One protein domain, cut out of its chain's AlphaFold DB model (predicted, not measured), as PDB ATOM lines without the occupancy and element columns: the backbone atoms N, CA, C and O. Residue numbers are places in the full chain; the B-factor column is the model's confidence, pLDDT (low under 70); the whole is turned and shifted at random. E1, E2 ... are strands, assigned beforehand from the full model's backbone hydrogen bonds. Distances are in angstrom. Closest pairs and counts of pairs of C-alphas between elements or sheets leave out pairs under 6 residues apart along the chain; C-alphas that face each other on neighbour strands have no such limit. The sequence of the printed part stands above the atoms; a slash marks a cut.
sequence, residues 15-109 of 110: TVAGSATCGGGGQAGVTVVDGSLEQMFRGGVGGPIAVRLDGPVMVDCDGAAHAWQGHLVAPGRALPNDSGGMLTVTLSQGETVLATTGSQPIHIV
ATOM      1  N   THR A  15      50.997 -30.860  35.987       74.00
ATOM      2  CA  THR A  15      51.055 -31.574  34.715       74.00
ATOM      3  C   THR A  15      49.820 -31.220  33.907       74.00
ATOM      4  O   THR A  15      48.697 -31.472  34.338       74.00
ATOM      5  N   VAL A  16      50.034 -30.632  32.739       77.38
ATOM      6  CA  VAL A  16      49.003 -30.457  31.720       77.38
ATOM      7  C   VAL A  16      49.194 -31.522  30.664       77.38
ATOM      8  O   VAL A  16      50.324 -31.849  30.303       77.38
ATOM      9  N   ALA A  17      48.090 -32.075  30.187       82.31
ATOM     10  CA  ALA A  17      48.108 -33.098  29.164       82.31
ATOM     11  C   ALA A  17      46.970 -32.869  28.180       82.31
ATOM     12  O   ALA A  17      45.940 -32.279  28.511       82.31
ATOM     13  N   GLY A  18      47.163 -33.361  26.969       82.38
ATOM     14  CA  GLY A  18      46.172 -33.290  25.917       82.38
ATOM     15  C   GLY A  18      46.448 -34.321  24.840       82.38
ATOM     16  O   GLY A  18      47.390 -35.109  24.923       82.38
ATOM     17  N   SER A  19      45.610 -34.296  23.810       84.75
ATOM     18  CA  SER A  19      45.873 -35.006  22.564       84.75
ATOM     19  C   SER A  19      46.026 -33.994  21.441       84.75
ATOM     20  O   SER A  19      45.362 -32.955  21.431       84.75
ATOM     21  N   ALA A  20      46.946 -34.271  20.529       85.75
ATOM     22  CA  ALA A  20      47.222 -33.449  19.368       85.75
ATOM     23  C   ALA A  20      47.318 -34.347  18.138       85.75
ATOM     24  O   ALA A  20      47.953 -35.398  18.183       85.75
ATOM     25  N   THR A  21      46.708 -33.916  17.041       85.75
ATOM     26  CA  THR A  21      46.820 -34.580  15.743       85.75
ATOM     27  C   THR A  21      47.355 -33.562  14.755       85.75
ATOM     28  O   THR A  21      46.737 -32.517  14.549       85.75
ATOM     29  N   CYS A  22      48.492 -33.855  14.136       86.25
ATOM     30  CA  CYS A  22      49.028 -33.074  13.029       86.25
ATOM     31  C   CYS A  22      49.500 -34.005  11.912       86.25
ATOM     32  O   CYS A  22      49.937 -35.123  12.166       86.25
ATOM     33  N   GLY A  23      49.379 -33.553  10.666       84.75
ATOM     34  CA  GLY A  23      49.880 -34.255   9.484       84.75
ATOM     35  C   GLY A  23      50.924 -33.416   8.751       84.75
ATOM     36  O   GLY A  23      51.098 -32.240   9.060       84.75
ATOM     37  N   GLY A  24      51.596 -34.010   7.763       81.81
ATOM     38  CA  GLY A  24      52.602 -33.321   6.939       81.81
ATOM     39  C   GLY A  24      54.057 -33.684   7.253       81.81
ATOM     40  O   GLY A  24      54.949 -33.235   6.537       81.81
ATOM     41  N   GLY A  25      54.299 -34.547   8.246       82.81
ATOM     42  CA  GLY A  25      55.629 -35.021   8.628       82.81
ATOM     43  C   GLY A  25      56.393 -34.067   9.555       82.81
ATOM     44  O   GLY A  25      56.048 -32.897   9.724       82.81
ATOM     45  N   GLY A  26      57.457 -34.582  10.178       88.31
ATOM     46  CA  GLY A  26      58.264 -33.846  11.157       88.31
ATOM     47  C   GLY A  26      57.628 -33.794  12.548       88.31
ATOM     48  O   GLY A  26      56.831 -34.659  12.904       88.31
ATOM     49  N   GLN A  27      58.001 -32.779  13.331       89.94
ATOM     50  CA  GLN A  27      57.524 -32.580  14.704       89.94
ATOM     51  C   GLN A  27      56.907 -31.198  14.882       89.94
ATOM     52  O   GLN A  27      57.365 -30.228  14.270       89.94
ATOM     53  N   ALA A  28      55.903 -31.114  15.749       90.50
ATOM     54  CA  ALA A  28      55.298 -29.866  16.189       90.50
ATOM     55  C   ALA A  28      55.469 -29.693  17.701       90.50
ATOM     56  O   ALA A  28      55.360 -30.645  18.471       90.50
ATOM     57  N   GLY A  29      55.764 -28.466  18.114       91.00
ATOM     58  CA  GLY A  29      55.896 -28.067  19.503       91.00
ATOM     59  C   GLY A  29      54.558 -27.648  20.095       91.00
ATOM     60  O   GLY A  29      53.757 -26.962  19.460       91.00
ATOM     61  N   VAL A  30      54.337 -28.040  21.338       88.56
ATOM     62  CA  VAL A  30      53.235 -27.585  22.170       88.56
ATOM     63  C   VAL A  30      53.719 -26.373  22.956       88.56
ATOM     64  O   VAL A  30      54.747 -26.416  23.631       88.56
ATOM     65  N   THR A  31      52.981 -25.274  22.862       88.38
ATOM     66  CA  THR A  31      53.297 -24.015  23.538       88.38
ATOM     67  C   THR A  31      52.072 -23.475  24.256       88.38
ATOM     68  O   THR A  31      50.943 -23.608  23.789       88.38
ATOM     69  N   VAL A  32      52.287 -22.861  25.416       85.12
ATOM     70  CA  VAL A  32      51.242 -22.112  26.120       85.12
ATOM     71  C   VAL A  32      51.306 -20.676  25.628       85.12
ATOM     72  O   VAL A  32      52.323 -20.011  25.823       85.12
ATOM     73  N   VAL A  33      50.240 -20.225  24.968       82.56
ATOM     74  CA  VAL A  33      50.167 -18.884  24.360       82.56
ATOM     75  C   VAL A  33      49.467 -17.876  25.257       82.56
ATOM     76  O   VAL A  33      49.827 -16.704  25.262       82.56
ATOM     77  N   ASP A  34      48.506 -18.340  26.049       78.25
ATOM     78  CA  ASP A  34      47.844 -17.541  27.070       78.25
ATOM     79  C   ASP A  34      47.574 -18.433  28.276       78.25
ATOM     80  O   ASP A  34      46.772 -19.364  28.211       78.25
ATOM     81  N   GLY A  35      48.318 -18.203  29.349       76.00
ATOM     82  CA  GLY A  35      48.227 -18.977  30.573       76.00
ATOM     83  C   GLY A  35      48.213 -18.038  31.756       76.00
ATOM     84  O   GLY A  35      49.231 -17.410  32.058       76.00
ATOM     85  N   SER A  36      47.075 -17.970  32.443       76.00
ATOM     86  CA  SER A  36      46.946 -17.208  33.676       76.00
ATOM     87  C   SER A  36      46.317 -18.047  34.779       76.00
ATOM     88  O   SER A  36      45.335 -18.758  34.568       76.00
ATOM     89  N   LEU A  37      46.904 -17.966  35.968       74.75
ATOM     90  CA  LEU A  37      46.326 -18.518  37.187       74.75
ATOM     91  C   LEU A  37      45.824 -17.390  38.077       74.75
ATOM     92  O   LEU A  37      46.552 -16.433  38.333       74.75
ATOM     93  N   GLU A  38      44.614 -17.539  38.590       70.81
ATOM     94  CA  GLU A  38      44.099 -16.759  39.702       70.81
ATOM     95  C   GLU A  38      44.527 -17.430  41.010       70.81
ATOM     96  O   GLU A  38      44.301 -18.623  41.235       70.81
ATOM     97  N   GLN A  39      45.183 -16.667  41.886       63.16
ATOM     98  CA  GLN A  39      45.548 -17.186  43.200       63.16
ATOM     99  C   GLN A  39      44.388 -16.999  44.165       63.16
ATOM    100  O   GLN A  39      43.898 -15.883  44.350       63.16
ATOM    101  N   MET A  40      44.015 -18.061  44.868       56.16
ATOM    102  CA  MET A  40      43.170 -17.942  46.050       56.16
ATOM    103  C   MET A  40      44.072 -17.866  47.284       56.16
ATOM    104  O   MET A  40      44.617 -18.867  47.740       56.16
ATOM    105  N   PHE A  41      44.263 -16.670  47.843       58.56
ATOM    106  CA  PHE A  41      44.903 -16.535  49.151       58.56
ATOM    107  C   PHE A  41      43.856 -16.699  50.255       58.56
ATOM    108  O   PHE A  41      42.707 -16.273  50.107       58.56
ATOM    109  N   ARG A  42      44.262 -17.217  51.425       48.38
ATOM    110  CA  ARG A  42      43.462 -17.065  52.651       48.38
ATOM    111  C   ARG A  42      43.353 -15.570  52.982       48.38
ATOM    112  O   ARG A  42      44.238 -15.019  53.626       48.38
ATOM    113  N   GLY A  43      42.287 -14.921  52.506       54.34
ATOM    114  CA  GLY A  43      42.010 -13.496  52.716       54.34
ATOM    115  C   GLY A  43      41.803 -12.648  51.452       54.34
ATOM    116  O   GLY A  43      41.530 -11.461  51.599       54.34
ATOM    117  N   GLY A  44      41.894 -13.204  50.233       51.94
ATOM    118  CA  GLY A  44      41.569 -12.451  49.011       51.94
ATOM    119  C   GLY A  44      42.032 -13.080  47.692       51.94
ATOM    120  O   GLY A  44      42.771 -14.065  47.679       51.94
ATOM    121  N   VAL A  45      41.597 -12.477  46.579       56.16
ATOM    122  CA  VAL A  45      41.976 -12.850  45.204       56.16
ATOM    123  C   VAL A  45      43.361 -12.283  44.898       56.16
ATOM    124  O   VAL A  45      43.553 -11.068  44.842       56.16
ATOM    125  N   GLY A  46      44.346 -13.155  44.713       60.69
ATOM    126  CA  GLY A  46      45.637 -12.773  44.166       60.69
ATOM    127  C   GLY A  46      45.547 -12.653  42.651       60.69
ATOM    128  O   GLY A  46      45.007 -13.531  41.983       60.69
ATOM    129  N   GLY A  47      46.063 -11.544  42.121       67.06
ATOM    130  CA  GLY A  47      46.015 -11.241  40.691       67.06
ATOM    131  C   GLY A  47      46.693 -12.296  39.803       67.06
ATOM    132  O   GLY A  47      47.405 -13.172  40.306       67.06
ATOM    133  N   PRO A  48      46.510 -12.184  38.476       74.62
ATOM    134  CA  PRO A  48      46.901 -13.216  37.526       74.62
ATOM    135  C   PRO A  48      48.403 -13.524  37.592       74.62
ATOM    136  O   PRO A  48      49.246 -12.621  37.599       74.62
ATOM    137  N   ILE A  49      48.744 -14.811  37.615       76.38
ATOM    138  CA  ILE A  49      50.107 -15.306  37.412       76.38
ATOM    139  C   ILE A  49      50.247 -15.780  35.973       76.38
ATOM    140  O   ILE A  49      49.569 -16.724  35.582       76.38
ATOM    141  N   ALA A  50      51.181 -15.198  35.226       82.19
ATOM    142  CA  ALA A  50      51.566 -15.746  33.932       82.19
ATOM    143  C   ALA A  50      52.261 -17.109  34.105       82.19
ATOM    144  O   ALA A  50      53.225 -17.222  34.871       82.19
ATOM    145  N   VAL A  51      51.798 -18.123  33.373       81.69
ATOM    146  CA  VAL A  51      52.393 -19.467  33.345       81.69
ATOM    147  C   VAL A  51      52.853 -19.855  31.944       81.69
ATOM    148  O   VAL A  51      52.372 -19.331  30.944       81.69
ATOM    149  N   ARG A  52      53.797 -20.791  31.876       84.50
ATOM    150  CA  ARG A  52      54.312 -21.380  30.632       84.50
ATOM    151  C   ARG A  52      54.721 -22.833  30.851       84.50
ATOM    152  O   ARG A  52      54.826 -23.262  31.996       84.50
ATOM    153  N   LEU A  53      54.996 -23.564  29.774       85.25
ATOM    154  CA  LEU A  53      55.583 -24.904  29.872       85.25
ATOM    155  C   LEU A  53      57.041 -24.850  30.342       85.25
ATOM    156  O   LEU A  53      57.806 -23.958  29.961       85.25
ATOM    157  N   ASP A  54      57.411 -25.826  31.163       84.88
ATOM    158  CA  ASP A  54      58.772 -26.088  31.611       84.88
ATOM    159  C   ASP A  54      59.525 -26.904  30.559       84.88
ATOM    160  O   ASP A  54      59.658 -28.125  30.639       84.88
ATOM    161  N   GLY A  55      59.961 -26.207  29.515       83.19
ATOM    162  CA  GLY A  55      60.691 -26.802  28.404       83.19
ATOM    163  C   GLY A  55      59.811 -27.230  27.224       83.19
ATOM    164  O   GLY A  55      58.591 -27.038  27.231       83.19
ATOM    165  N   PRO A  56      60.451 -27.739  26.156       84.62
ATOM    166  CA  PRO A  56      59.768 -28.101  24.925       84.62
ATOM    167  C   PRO A  56      58.984 -29.407  25.089       84.62
ATOM    168  O   PRO A  56      59.521 -30.414  25.546       84.62
ATOM    169  N   VAL A  57      57.731 -29.401  24.642       89.69
ATOM    170  CA  VAL A  57      56.903 -30.601  24.480       89.69
ATOM    171  C   VAL A  57      56.658 -30.774  22.989       89.69
ATOM    172  O   VAL A  57      56.165 -29.850  22.350       89.69
ATOM    173  N   MET A  58      57.025 -31.925  22.430       91.38
ATOM    174  CA  MET A  58      56.944 -32.192  20.990       91.38
ATOM    175  C   MET A  58      55.994 -33.356  20.715       91.38
ATOM    176  O   MET A  58      55.941 -34.305  21.495       91.38
ATOM    177  N   VAL A  59      55.284 -33.295  19.592       91.19
ATOM    178  CA  VAL A  59      54.480 -34.399  19.051       91.19
ATOM    179  C   VAL A  59      54.845 -34.645  17.591       91.19
ATOM    180  O   VAL A  59      55.176 -33.706  16.859       91.19
ATOM    181  N   ASP A  60      54.794 -35.905  17.172       90.06
ATOM    182  CA  ASP A  60      55.075 -36.295  15.793       90.06
ATOM    183  C   ASP A  60      53.863 -36.001  14.895       90.06
ATOM    184  O   ASP A  60      52.717 -36.266  15.256       90.06
ATOM    185  N   CYS A  61      54.111 -35.446  13.706       89.69
ATOM    186  CA  CYS A  61      53.061 -35.088  12.749       89.69
ATOM    187  C   CYS A  61      52.871 -36.151  11.661       89.69
ATOM    188  O   CYS A  61      53.008 -35.877  10.465       89.69
ATOM    189  N   ASP A  62      52.558 -37.376  12.080       90.69
ATOM    190  CA  ASP A  62      52.328 -38.542  11.216       90.69
ATOM    191  C   ASP A  62      50.848 -38.760  10.836       90.69
ATOM    192  O   ASP A  62      50.513 -39.718  10.138       90.69
ATOM    193  N   GLY A  63      49.956 -37.856  11.251       87.19
ATOM    194  CA  GLY A  63      48.514 -37.948  11.033       87.19
ATOM    195  C   GLY A  63      47.763 -38.760  12.092       87.19
ATOM    196  O   GLY A  63      46.532 -38.816  12.032       87.19
ATOM    197  N   ALA A  64      48.455 -39.352  13.069       89.62
ATOM    198  CA  ALA A  64      47.835 -39.990  14.223       89.62
ATOM    199  C   ALA A  64      47.629 -38.997  15.380       89.62
ATOM    200  O   ALA A  64      48.231 -37.924  15.441       89.62
ATOM    201  N   ALA A  65      46.731 -39.353  16.301       87.62
ATOM    202  CA  ALA A  65      46.550 -38.611  17.542       87.62
ATOM    203  C   ALA A  65      47.628 -39.024  18.549       87.62
ATOM    204  O   ALA A  65      47.704 -40.191  18.936       87.62
ATOM    205  N   HIS A  66      48.410 -38.055  19.012       88.56
ATOM    206  CA  HIS A  66      49.463 -38.246  20.001       88.56
ATOM    207  C   HIS A  66      49.073 -37.608  21.324       88.56
ATOM    208  O   HIS A  66      48.653 -36.448  21.379       88.56
ATOM    209  N   ALA A  67      49.216 -38.374  22.402       88.75
ATOM    210  CA  ALA A  67      49.129 -37.826  23.743       88.75
ATOM    211  C   ALA A  67      50.402 -37.031  24.042       88.75
ATOM    212  O   ALA A  67      51.509 -37.471  23.733       88.75
ATOM    213  N   TRP A  68      50.244 -35.879  24.677       87.38
ATOM    214  CA  TRP A  68      51.359 -35.082  25.162       87.38
ATOM    215  C   TRP A  68      51.116 -34.688  26.610       87.38
ATOM    216  O   TRP A  68      49.973 -34.567  27.056       87.38
ATOM    217  N   GLN A  69      52.207 -34.479  27.338       86.69
ATOM    218  CA  GLN A  69      52.185 -33.976  28.702       86.69
ATOM    219  C   GLN A  69      53.342 -33.003  28.911       86.69
ATOM    220  O   GLN A  69      54.413 -33.170  28.326       86.69
ATOM    221  N   GLY A  70      53.138 -32.003  29.757       83.12
ATOM    222  CA  GLY A  70      54.169 -31.049  30.136       83.12
ATOM    223  C   GLY A  70      53.911 -30.465  31.513       83.12
ATOM    224  O   GLY A  70      52.792 -30.521  32.025       83.12
ATOM    225  N   HIS A  71      54.948 -29.903  32.120       83.94
ATOM    226  CA  HIS A  71      54.833 -29.239  33.413       83.94
ATOM    227  C   HIS A  71      54.658 -27.736  33.222       83.94
ATOM    228  O   HIS A  71      55.303 -27.148  32.359       83.94
ATOM    229  N   LEU A  72      53.789 -27.107  34.012       79.94
ATOM    230  CA  LEU A  72      53.651 -25.654  34.033       79.94
ATOM    231  C   LEU A  72      54.567 -25.026  35.082       79.94
ATOM    232  O   LEU A  72      54.694 -25.514  36.203       79.94
ATOM    233  N   VAL A  73      55.150 -23.889  34.717       79.38
ATOM    234  CA  VAL A  73      55.970 -23.042  35.582       79.38
ATOM    235  C   VAL A  73      55.490 -21.598  35.529       79.38
ATOM    236  O   VAL A  73      55.098 -21.087  34.479       79.38
ATOM    237  N   ALA A  74      55.579 -20.919  36.672       77.44
ATOM    238  CA  ALA A  74      55.355 -19.485  36.805       77.44
ATOM    239  C   ALA A  74      56.697 -18.759  37.010       77.44
ATOM    240  O   ALA A  74      57.311 -18.886  38.071       77.44
ATOM    241  N   PRO A  75      57.191 -17.982  36.032       72.44
ATOM    242  CA  PRO A  75      58.420 -17.219  36.210       72.44
ATOM    243  C   PRO A  75      58.306 -16.207  37.359       72.44
ATOM    244  O   PRO A  75      57.413 -15.363  37.380       72.44
ATOM    245  N   GLY A  76      59.234 -16.273  38.319       68.31
ATOM    246  CA  GLY A  76      59.329 -15.307  39.421       68.31
ATOM    247  C   GLY A  76      58.259 -15.440  40.512       68.31
ATOM    248  O   GLY A  76      58.185 -14.571  41.380       68.31
ATOM    249  N   ARG A  77      57.435 -16.498  40.494       66.69
ATOM    250  CA  ARG A  77      56.416 -16.768  41.520       66.69
ATOM    251  C   ARG A  77      56.361 -18.257  41.859       66.69
ATOM    252  O   ARG A  77      56.574 -19.096  40.994       66.69
ATOM    253  N   ALA A  78      56.040 -18.579  43.109       66.31
ATOM    254  CA  ALA A  78      55.641 -19.935  43.472       66.31
ATOM    255  C   ALA A  78      54.193 -20.179  43.017       66.31
ATOM    256  O   ALA A  78      53.361 -19.272  43.114       66.31
ATOM    257  N   LEU A  79      53.906 -21.387  42.532       66.81
ATOM    258  CA  LEU A  79      52.544 -21.832  42.244       66.81
ATOM    259  C   LEU A  79      51.883 -22.259  43.567       66.81
ATOM    260  O   LEU A  79      52.367 -23.213  44.182       66.81
ATOM    261  N   PRO A  80      50.834 -21.566  44.047       61.66
ATOM    262  CA  PRO A  80      50.155 -21.955  45.276       61.66
ATOM    263  C   PRO A  80      49.320 -23.221  45.072       61.66
ATOM    264  O   PRO A  80      48.763 -23.448  43.995       61.66
ATOM    265  N   ASN A  81      49.164 -23.994  46.144       61.19
ATOM    266  CA  ASN A  81      48.154 -25.049  46.231       61.19
ATOM    267  C   ASN A  81      46.753 -24.403  46.182       61.19
ATOM    268  O   ASN A  81      46.604 -23.271  46.644       61.19
ATOM    269  N   ASP A  82      45.751 -25.089  45.624       62.50
ATOM    270  CA  ASP A  82      44.375 -24.582  45.456       62.50
ATOM    271  C   ASP A  82      44.272 -23.293  44.612       62.50
ATOM    272  O   ASP A  82      43.593 -22.328  44.968       62.50
ATOM    273  N   SER A  83      44.963 -23.264  43.469       65.19
ATOM    274  CA  SER A  83      44.827 -22.189  42.472       65.19
ATOM    275  C   SER A  83      44.028 -22.669  41.261       65.19
ATOM    276  O   SER A  83      44.143 -23.826  40.856       65.19
ATOM    277  N   GLY A  84      43.244 -21.784  40.650       70.56
ATOM    278  CA  GLY A  84      42.494 -22.060  39.424       70.56
ATOM    279  C   GLY A  84      42.847 -21.053  38.337       70.56
ATOM    280  O   GLY A  84      43.377 -19.990  38.634       70.56
ATOM    281  N   GLY A  85      42.595 -21.357  37.073       76.06
ATOM    282  CA  GLY A  85      42.894 -20.409  36.003       76.06
ATOM    283  C   GLY A  85      42.472 -20.881  34.630       76.06
ATOM    284  O   GLY A  85      41.755 -21.868  34.509       76.06
ATOM    285  N   MET A  86      42.937 -20.172  33.606       80.50
ATOM    286  CA  MET A  86      42.653 -20.458  32.203       80.50
ATOM    287  C   MET A  86      43.957 -20.668  31.434       80.50
ATOM    288  O   MET A  86      44.928 -19.928  31.610       80.50
ATOM    289  N   LEU A  87      43.960 -21.676  30.564       83.56
ATOM    290  CA  LEU A  87      45.100 -22.056  29.743       83.56
ATOM    291  C   LEU A  87      44.694 -22.235  28.282       83.56
ATOM    292  O   LEU A  87      43.786 -22.998  27.972       83.56
ATOM    293  N   THR A  88      45.423 -21.592  27.381       86.00
ATOM    294  CA  THR A  88      45.333 -21.788  25.936       86.00
ATOM    295  C   THR A  88      46.634 -22.391  25.438       86.00
ATOM    296  O   THR A  88      47.716 -21.832  25.652       86.00
ATOM    297  N   VAL A  89      46.522 -23.527  24.756       87.12
ATOM    298  CA  VAL A  89      47.657 -24.263  24.208       87.12
ATOM    299  C   VAL A  89      47.596 -24.242  22.689       87.12
ATOM    300  O   VAL A  89      46.536 -24.421  22.085       87.12
ATOM    301  N   THR A  90      48.753 -24.047  22.076       89.38
ATOM    302  CA  THR A  90      48.941 -24.052  20.634       89.38
ATOM    303  C   THR A  90      49.919 -25.144  20.239       89.38
ATOM    304  O   THR A  90      50.950 -25.340  20.878       89.38
ATOM    305  N   LEU A  91      49.584 -25.835  19.158       87.94
ATOM    306  CA  LEU A  91      50.458 -26.756  18.461       87.94
ATOM    307  C   LEU A  91      51.047 -26.045  17.243       87.94
ATOM    308  O   LEU A  91      50.292 -25.616  16.368       87.94
ATOM    309  N   SER A  92      52.369 -25.923  17.168       89.75
ATOM    310  CA  SER A  92      53.048 -25.202  16.090       89.75
ATOM    311  C   SER A  92      54.242 -25.961  15.520       89.75
ATOM    312  O   SER A  92      54.966 -26.649  16.230       89.75
ATOM    313  N   GLN A  93      54.486 -25.801  14.224       86.31
ATOM    314  CA  GLN A  93      55.680 -26.293  13.545       86.31
ATOM    315  C   GLN A  93      56.453 -25.088  12.998       86.31
ATOM    316  O   GLN A  93      56.010 -24.409  12.070       86.31
ATOM    317  N   GLY A  94      57.591 -24.777  13.625       82.69
ATOM    318  CA  GLY A  94      58.276 -23.502  13.400       82.69
ATOM    319  C   GLY A  94      57.369 -22.321  13.764       82.69
ATOM    320  O   GLY A  94      56.808 -22.285  14.857       82.69
ATOM    321  N   GLU A  95      57.198 -21.380  12.834       82.12
ATOM    322  CA  GLU A  95      56.303 -20.220  12.991       82.12
ATOM    323  C   GLU A  95      54.838 -20.527  12.628       82.12
ATOM    324  O   GLU A  95      53.956 -19.695  12.831       82.12
ATOM    325  N   THR A  96      54.552 -21.718  12.087       84.25
ATOM    326  CA  THR A  96      53.203 -22.077  11.630       84.25
ATOM    327  C   THR A  96      52.393 -22.696  12.762       84.25
ATOM    328  O   THR A  96      52.783 -23.718  13.323       84.25
ATOM    329  N   VAL A  97      51.231 -22.115  13.070       84.69
ATOM    330  CA  VAL A  97      50.265 -22.674  14.027       84.69
ATOM    331  C   VAL A  97      49.374 -23.701  13.330       84.69
ATOM    332  O   VAL A  97      48.655 -23.367  12.393       84.69
ATOM    333  N   LEU A  98      49.415 -24.946  13.806       84.06
ATOM    334  CA  LEU A  98      48.641 -26.068  13.269       84.06
ATOM    335  C   LEU A  98      47.278 -26.211  13.957       84.06
ATOM    336  O   LEU A  98      46.288 -26.518  13.298       84.06
ATOM    337  N   ALA A  99      47.217 -25.991  15.274       81.12
ATOM    338  CA  ALA A  99      45.981 -26.065  16.052       81.12
ATOM    339  C   ALA A  99      46.076 -25.254  17.353       81.12
ATOM    340  O   ALA A  99      47.160 -25.092  17.910       81.12
ATOM    341  N   THR A 100      44.929 -24.812  17.875       81.50
ATOM    342  CA  THR A 100      44.811 -24.139  19.179       81.50
ATOM    343  C   THR A 100      43.632 -24.734  19.945       81.50
ATOM    344  O   THR A 100      42.539 -24.848  19.399       81.50
ATOM    345  N   THR A 101      43.834 -25.100  21.212       73.31
ATOM    346  CA  THR A 101      42.828 -25.795  22.044       73.31
ATOM    347  C   THR A 101      41.665 -24.908  22.504       73.31
ATOM    348  O   THR A 101      40.715 -25.409  23.103       73.31
ATOM    349  N   GLY A 102      41.757 -23.592  22.278       73.06
ATOM    350  CA  GLY A 102      40.968 -22.595  23.003       73.06
ATOM    351  C   GLY A 102      41.395 -22.496  24.472       73.06
ATOM    352  O   GLY A 102      42.225 -23.281  24.941       73.06
ATOM    353  N   SER A 103      40.848 -21.514  25.190       75.56
ATOM    354  CA  SER A 103      41.116 -21.332  26.619       75.56
ATOM    355  C   SER A 103      40.323 -22.341  27.449       75.56
ATOM    356  O   SER A 103      39.098 -22.404  27.347       75.56
ATOM    357  N   GLN A 104      41.015 -23.124  28.272       70.56
ATOM    358  CA  GLN A 104      40.437 -24.170  29.112       70.56
ATOM    359  C   GLN A 104      40.704 -23.901  30.595       70.56
ATOM    360  O   GLN A 104      41.817 -23.494  30.939       70.56
ATOM    361  N   PRO A 105      39.718 -24.136  31.482       70.62
ATOM    362  CA  PRO A 105      39.925 -23.977  32.909       70.62
ATOM    363  C   PRO A 105      40.848 -25.070  33.449       70.62
ATOM    364  O   PRO A 105      40.713 -26.244  33.101       70.62
ATOM    365  N   ILE A 106      41.757 -24.691  34.340       70.94
ATOM    366  CA  ILE A 106      42.644 -25.597  35.070       70.94
ATOM    367  C   ILE A 106      42.481 -25.370  36.570       70.94
ATOM    368  O   ILE A 106      42.285 -24.240  37.015       70.94
ATOM    369  N   HIS A 107      42.555 -26.444  37.352       65.44
ATOM    370  CA  HIS A 107      42.477 -26.388  38.809       65.44
ATOM    371  C   HIS A 107      43.625 -27.193  39.414       65.44
ATOM    372  O   HIS A 107      43.823 -28.359  39.068       65.44
ATOM    373  N   ILE A 108      44.389 -26.562  40.300       59.88
ATOM    374  CA  ILE A 108      45.548 -27.154  40.963       59.88
ATOM    375  C   ILE A 108      45.081 -27.761  42.278       59.88
ATOM    376  O   ILE A 108      44.864 -27.045  43.250       59.88
ATOM    377  N   VAL A 109      44.952 -29.087  42.299       51.59
ATOM    378  CA  VAL A 109      44.745 -29.865  43.526       51.59
ATOM    379  C   VAL A 109      46.077 -30.528  43.862       51.59
ATOM    380  O   VAL A 109      46.630 -31.231  43.015       51.59
TER     381      VAL A 109
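Overview. This is residues 15 to 109 of the 110 residues of an uncharacterized protein of Nocardia terpenica (UniProt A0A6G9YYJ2). A narrow rod of strands: a strongly twisted sheet built round E2 and E6 is partly face to face with a ribbon of two strands, E1 and E5, like a flattened barrel left open between E1 and E7. At one end, the E2 and E3 hairpin runs on beyond the ribbon. The printed part has 95 residues, of which 64 are in seven named strands, E1 to E7 in order along the chain, with no named helix; the class is all strand, both sheets are antiparallel, and the larger is branched. The whole is only just compact, close to loose, with a radius of gyration of the C-alphas of 14.6 A and spans of 51 by 21 by 19 A.

Arrangement. E2, residues 27 to 41, has three antiparallel neighbours. On one side are E4, residues 57 to 60, with N 28 and O 59 at 2.9 A, and E3, residues 44 to 50, with N 37 and O 49 at 3.0 A. On the other side is E6, residues 84 to 93, with N 31 and O 90 at 2.8 A. The pairing is staggered: E4 pairs with residues 27 to 30 of E2, E6 with 29 to 38, E3 with 36 to 41. E7, residues 96 to 107, forms a hairpin with E6, with N 87 and O 104 at 2.8 A. E1, residues 15 to 21, and E5, residues 65 to 73, make the second sheet, at 150 degrees between their directions, with N 18 and O 68 at 3.1 A. E4 and E5 have 8 pairs of C-alphas within 8 A, the closest those of Val 57 and Gly 70, 6.3 A apart. The closest C-alphas of E1 and E6, those of Ala 20 and Leu 91, are 7.5 A apart. E1 and E7 are near each other, while E5 and E7 are apart. Residues 52 to 53 pair antiparallel with residues 72 to 73 of E5.

Along the chain. E2 spans 40.0 A, from C-alpha 27 at (57.524, -32.580, 14.704) to C-alpha 41 at (44.903, -16.535, 49.151). E6 measures 29.4 A, E7 29.5 A, E5 25.6 A, E1 19.7 A, E3 18.4 A and E4 10.5 A. E7 bends by 57 degrees at residue 99 and ends with C-alpha 107 at (42.477, -26.388, 38.809). E1 begins with C-alpha 15 at (51.055, -31.574, 34.715).

Size, cuts and confidence. The two C-alphas farthest apart, those of Gly 24 and Gly 43, are 51.0 A apart. The printed part has no cut and no long link. Its mean pLDDT is 78.1; residues 39 to 47, 76 to 83 and 107 to 109 are under 70.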